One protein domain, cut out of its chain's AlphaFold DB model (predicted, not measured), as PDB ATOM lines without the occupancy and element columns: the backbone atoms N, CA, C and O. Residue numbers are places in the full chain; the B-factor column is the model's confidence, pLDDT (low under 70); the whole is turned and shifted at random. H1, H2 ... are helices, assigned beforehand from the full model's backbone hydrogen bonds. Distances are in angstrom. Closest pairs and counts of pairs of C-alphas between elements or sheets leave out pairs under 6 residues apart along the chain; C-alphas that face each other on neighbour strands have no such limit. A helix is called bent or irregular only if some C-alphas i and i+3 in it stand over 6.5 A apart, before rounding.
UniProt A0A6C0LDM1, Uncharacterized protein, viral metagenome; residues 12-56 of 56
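This is residues 12 to 56 of the 56 residues of an uncharacterized protein of viral metagenome (UniProt A0A6C0LDM1). Helices H1 and H2 form an open V joined by a tight turn, and H3 is set crosswise to H1; the kinked far end of H2, residues 35 to 40, sticks out. The printed part has 45 residues with three named helices, H1, H2, H3 in chain order, and no named strand: all helix. It is compact, with a radius of gyration of the C-alphas of 10.1 A and spans of 28 by 20 by 17 A.

H1, residues 12 to 21, and H2, residues 24 to 40, are close but not clearly touching; their closest C-alphas, Leu 19 and Lys 27, are 7.4 A apart. They run opposite ways at 35.2 degrees, only just a steep tilt. H3, residues 47 to 55, only just touches H1, with 3 pairs of C-alphas within 8 A, the closest Tyr 18 and Tyr 49 at 7.0 A; they are about perpendicular, at 86 degrees. H2 and H3 are apart. Every O i to N i+4 pair is within hydrogen-bond range in H1 and H3, and 11 of 13 in H2.

H1 begins at C-alpha 12 (8.951, 16.388, 37.351) and measures 14.2 A. H2, 22.8 A, has a kink of 52 degrees near residue 34 and is irregular: C-alphas 36 and 39 are 9.3 A apart. H3, 12.2 A, ends at C-alpha 55 (18.754, 1.028, 39.470).

The C-alphas farthest apart, His 36 and Arg 56, are 28.0 A apart. The printed part has no cut, the H2 to H3 link is short, and no printed residue is under pLDDT 70.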
ATOM      1  N   GLU A  12       8.346  15.265  36.636       84.25
ATOM      2  CA  GLU A  12       8.951  16.388  37.351       84.25
ATOM      3  C   GLU A  12       9.447  16.005  38.757       84.25
ATOM      4  O   GLU A  12      10.548  16.390  39.153       84.25
ATOM      5  N   ALA A  13       8.678  15.197  39.494       88.00
ATOM      6  CA  ALA A  13       9.052  14.725  40.826       88.00
ATOM      7  C   ALA A  13      10.204  13.714  40.771       88.00
ATOM      8  O   ALA A  13      11.118  13.781  41.589       88.00
ATOM      9  N   LEU A  14      10.203  12.817  39.781       87.69
ATOM     10  CA  LEU A  14      11.303  11.871  39.572       87.69
ATOM     11  C   LEU A  14      12.598  12.587  39.181       87.69
ATOM     12  O   LEU A  14      13.669  12.235  39.666       87.69
ATOM     13  N   VAL A  15      12.506  13.621  38.345       87.69
ATOM     14  CA  VAL A  15      13.644  14.481  38.009       87.69
ATOM     15  C   VAL A  15      14.173  15.194  39.249       87.69
ATOM     16  O   VAL A  15      15.384  15.247  39.437       87.69
ATOM     17  N   ALA A  16      13.299  15.709  40.115       88.56
ATOM     18  CA  ALA A  16      13.714  16.339  41.367       88.56
ATOM     19  C   ALA A  16      14.401  15.344  42.327       88.56
ATOM     20  O   ALA A  16      15.436  15.680  42.911       88.56
ATOM     21  N   GLU A  17      13.878  14.118  42.449       89.31
ATOM     22  CA  GLU A  17      14.524  13.022  43.192       89.31
ATOM     23  C   GLU A  17      15.899  12.693  42.604       89.31
ATOM     24  O   GLU A  17      16.884  12.643  43.338       89.31
ATOM     25  N   TYR A  18      15.992  12.546  41.282       89.38
ATOM     26  CA  TYR A  18      17.249  12.266  40.596       89.38
ATOM     27  C   TYR A  18      18.278  13.377  40.832       89.38
ATOM     28  O   TYR A  18      19.397  13.098  41.254       89.38
ATOM     29  N   LEU A  19      17.890  14.645  40.667       87.62
ATOM     30  CA  LEU A  19      18.745  15.809  40.937       87.62
ATOM     31  C   LEU A  19      19.181  15.901  42.408       87.62
ATOM     32  O   LEU A  19      20.272  16.400  42.696       87.62
ATOM     33  N   THR A  20      18.345  15.429  43.334       88.81
ATOM     34  CA  THR A  20      18.675  15.347  44.765       88.81
ATOM     35  C   THR A  20      19.644  14.203  45.048       88.81
ATOM     36  O   THR A  20      20.562  14.365  45.847       88.81
ATOM     37  N   SER A  21      19.471  13.076  44.359       86.69
ATOM     38  CA  SER A  21      20.320  11.891  44.475       86.69
ATOM     39  C   SER A  21      21.674  12.044  43.767       86.69
ATOM     40  O   SER A  21      22.567  11.235  44.013       86.69
ATOM     41  N   MET A  22      21.834  13.052  42.899       88.31
ATOM     42  CA  MET A  22      23.087  13.348  42.200       88.31
ATOM     43  C   MET A  22      24.181  13.860  43.138       88.31
ATOM     44  O   MET A  22      23.989  14.808  43.910       88.31
ATOM     45  N   ASN A  23      25.390  13.342  42.938       89.44
ATOM     46  CA  ASN A  23      26.602  13.885  43.553       89.44
ATOM     47  C   ASN A  23      27.085  15.170  42.851       89.44
ATOM     48  O   ASN A  23      26.674  15.477  41.732       89.44
ATOM     49  N   GLU A  24      28.018  15.908  43.462       90.50
ATOM     50  CA  GLU A  24      28.586  17.143  42.881       90.50
ATOM     51  C   GLU A  24      29.115  16.950  41.452       90.50
ATOM     52  O   GLU A  24      28.858  17.775  40.578       90.50
ATOM     53  N   LYS A  25      29.783  15.821  41.179       88.62
ATOM     54  CA  LYS A  25      30.272  15.488  39.831       88.62
ATOM     55  C   LYS A  25      29.137  15.348  38.815       88.62
ATOM     56  O   LYS A  25      29.260  15.829  37.693       88.62
ATOM     57  N   GLU A  26      28.040  14.707  39.207       88.81
ATOM     58  CA  GLU A  26      26.875  14.528  38.337       88.81
ATOM     59  C   GLU A  26      26.146  15.847  38.110       88.81
ATOM     60  O   GLU A  26      25.761  16.134  36.981       88.81
ATOM     61  N   LYS A  27      26.050  16.699  39.138       89.62
ATOM     62  CA  LYS A  27      25.514  18.061  38.998       89.62
ATOM     63  C   LYS A  27      26.343  18.896  38.028       89.62
ATOM     64  O   LYS A  27      25.771  19.584  37.190       89.62
ATOM     65  N   ILE A  28      27.672  18.813  38.093       91.12
ATOM     66  CA  ILE A  28      28.562  19.506  37.150       91.12
ATOM     67  C   ILE A  28      28.351  18.975  35.728       91.12
ATOM     68  O   ILE A  28      28.152  19.767  34.811       91.12
ATOM     69  N   ALA A  29      28.325  17.653  35.533       88.75
ATOM     70  CA  ALA A  29      28.071  17.058  34.221       88.75
ATOM     71  C   ALA A  29      26.687  17.445  33.664       88.75
ATOM     72  O   ALA A  29      26.567  17.788  32.489       88.75
ATOM     73  N   TYR A  30      25.661  17.449  34.518       88.44
ATOM     74  CA  TYR A  30      24.314  17.912  34.197       88.44
ATOM     75  C   TYR A  30      24.308  19.380  33.767       88.44
ATOM     76  O   TYR A  30      23.701  19.710  32.753       88.44
ATOM     77  N   LEU A  31      24.995  20.256  34.505       89.81
ATOM     78  CA  LEU A  31      25.096  21.677  34.177       89.81
ATOM     79  C   LEU A  31      25.821  21.896  32.849       89.81
ATOM     80  O   LEU A  31      25.323  22.659  32.033       89.81
ATOM     81  N   ILE A  32      26.925  21.187  32.598       90.44
ATOM     82  CA  ILE A  32      27.651  21.253  31.320       90.44
ATOM     83  C   ILE A  32      26.753  20.783  30.174       90.44
ATOM     84  O   ILE A  32      26.655  21.458  29.156       90.44
ATOM     85  N   ALA A  33      26.060  19.653  30.334       87.81
ATOM     86  CA  ALA A  33      25.152  19.139  29.312       87.81
ATOM     87  C   ALA A  33      23.968  20.084  29.069       87.81
ATOM     88  O   ALA A  33      23.579  20.294  27.924       87.81
ATOM     89  N   LYS A  34      23.410  20.674  30.130       87.19
ATOM     90  CA  LYS A  34      22.329  21.658  30.049       87.19
ATOM     91  C   LYS A  34      22.787  22.952  29.382       87.19
ATOM     92  O   LYS A  34      22.026  23.510  28.604       87.19
ATOM     93  N   ASP A  35      23.999  23.411  29.666       91.19
ATOM     94  CA  ASP A  35      24.590  24.595  29.042       91.19
ATOM     95  C   ASP A  35      24.868  24.351  27.549       91.19
ATOM     96  O   ASP A  35      24.415  25.113  26.699       91.19
ATOM     97  N   HIS A  36      25.477  23.208  27.212       89.62
ATOM     98  CA  HIS A  36      25.762  22.823  25.826       89.62
ATOM     99  C   HIS A  36      24.509  22.551  24.981       89.62
ATOM    100  O   HIS A  36      24.476  22.916  23.807       89.62
ATOM    101  N   LEU A  37      23.499  21.862  25.525       84.94
ATOM    102  CA  LEU A  37      22.280  21.527  24.775       84.94
ATOM    103  C   LEU A  37      21.186  22.597  24.911       84.94
ATOM    104  O   LEU A  37      20.238  22.589  24.123       84.94
ATOM    105  N   GLY A  38      21.289  23.501  25.887       83.25
ATOM    106  CA  GLY A  38      20.339  24.585  26.128       83.25
ATOM    107  C   GLY A  38      18.889  24.098  26.179       83.25
ATOM    108  O   GLY A  38      18.513  23.249  26.988       83.25
ATOM    109  N   THR A  39      18.061  24.617  25.274       82.00
ATOM    110  CA  THR A  39      16.631  24.279  25.154       82.00
ATOM    111  C   THR A  39      16.364  22.874  24.614       82.00
ATOM    112  O   THR A  39      15.260  22.361  24.773       82.00
ATOM    113  N   SER A  40      17.354  22.243  23.982       85.62
ATOM    114  CA  SER A  40      17.257  20.866  23.477       85.62
ATOM    115  C   SER A  40      17.619  19.831  24.541       85.62
ATOM    116  O   SER A  40      17.502  18.626  24.307       85.62
ATOM    117  N   PHE A  41      18.076  20.277  25.713       85.81
ATOM    118  CA  PHE A  41      18.443  19.383  26.791       85.81
ATOM    119  C   PHE A  41      17.201  18.718  27.389       85.81
ATOM    120  O   PHE A  41      16.272  19.377  27.855       85.81
ATOM    121  N   ASN A  42      17.209  17.388  27.423       86.56
ATOM    122  CA  ASN A  42      16.135  16.607  28.004       86.56
ATOM    123  C   ASN A  42      16.709  15.595  29.003       86.56
ATOM    124  O   ASN A  42      17.231  14.549  28.617       86.56
ATOM    125  N   ILE A  43      16.582  15.906  30.298       86.38
ATOM    126  CA  ILE A  43      17.090  15.052  31.377       86.38
ATOM    127  C   ILE A  43      16.398  13.686  31.398       86.38
ATOM    128  O   ILE A  43      17.058  12.686  31.657       86.38
ATOM    129  N   VAL A  44      15.109  13.612  31.054       86.31
ATOM    130  CA  VAL A  44      14.333  12.365  31.145       86.31
ATOM    131  C   VAL A  44      14.678  11.380  30.034       86.31
ATOM    132  O   VAL A  44      14.442  10.183  30.161       86.31
ATOM    133  N   LYS A  45      15.275  11.887  28.953       84.81
ATOM    134  CA  LYS A  45      15.868  11.090  27.877       84.81
ATOM    135  C   LYS A  45      17.379  10.909  28.039       84.81
ATOM    136  O   LYS A  45      18.008  10.308  27.172       84.81
ATOM    137  N   SER A  46      17.977  11.444  29.104       85.69
ATOM    138  CA  SER A  46      19.409  11.290  29.342       85.69
ATOM    139  C   SER A  46      19.722   9.880  29.831       85.69
ATOM    140  O   SER A  46      18.964   9.294  30.605       85.69
ATOM    141  N   ILE A  47      20.870   9.354  29.404       87.00
ATOM    142  CA  ILE A  47      21.331   8.017  29.798       87.00
ATOM    143  C   ILE A  47      21.420   7.915  31.325       87.00
ATOM    144  O   ILE A  47      20.954   6.937  31.891       87.00
ATOM    145  N   GLY A  48      21.929   8.952  32.001       86.06
ATOM    146  CA  GLY A  48      22.050   8.967  33.462       86.06
ATOM    147  C   GLY A  48      20.712   8.824  34.194       86.06
ATOM    148  O   GLY A  48      20.628   8.081  35.168       86.06
ATOM    149  N   TYR A  49      19.654   9.474  33.703       88.00
ATOM    150  CA  TYR A  49      18.319   9.353  34.295       88.00
ATOM    151  C   TYR A  49      17.686   7.979  34.038       88.00
ATOM    152  O   TYR A  49      17.074   7.412  34.939       88.00
ATOM    153  N   LEU A  50      17.859   7.421  32.833       89.06
ATOM    154  CA  LEU A  50      17.367   6.080  32.494       89.06
ATOM    155  C   LEU A  50      18.079   4.991  33.309       89.06
ATOM    156  O   LEU A  50      17.430   4.097  33.843       89.06
ATOM    157  N   GLU A  51      19.400   5.103  33.453       90.06
ATOM    158  CA  GLU A  51      20.218   4.224  34.298       90.06
ATOM    159  C   GLU A  51      19.801   4.316  35.771       90.06
ATOM    160  O   GLU A  51      19.692   3.300  36.454       90.06
ATOM    161  N   TRP A  52      19.534   5.528  36.267       89.56
ATOM    162  CA  TRP A  52      19.048   5.738  37.632       89.56
ATOM    163  C   TRP A  52      17.663   5.122  37.848       89.56
ATOM    164  O   TRP A  52      17.468   4.400  38.825       89.56
ATOM    165  N   LEU A  53      16.734   5.320  36.907       87.06
ATOM    166  CA  LEU A  53      15.419   4.673  36.934       87.06
ATOM    167  C   LEU A  53      15.522   3.147  36.913       87.06
ATOM    168  O   LEU A  53      14.708   2.486  37.548       87.06
ATOM    169  N   SER A  54      16.510   2.593  36.207       87.06
ATOM    170  CA  SER A  54      16.739   1.148  36.153       87.06
ATOM    171  C   SER A  54      17.436   0.581  37.399       87.06
ATOM    172  O   SER A  54      17.432  -0.636  37.574       87.06
ATOM    173  N   LYS A  55      18.079   1.423  38.219       83.75
ATOM    174  CA  LYS A  55      18.754   1.028  39.470       83.75
ATOM    175  C   LYS A  55      17.890   1.196  40.720       83.75
ATOM    176  O   LYS A  55      18.282   0.697  41.774       83.75
ATOM    177  N   ARG A  56      16.785   1.929  40.612       72.75
ATOM    178  CA  ARG A  56      15.749   2.018  41.642       72.75
ATOM    179  C   ARG A  56      15.029   0.681  41.799       72.75
ATOM    180  O   ARG A  56      14.683   0.368  42.958       72.75
TER     181      ARG A  56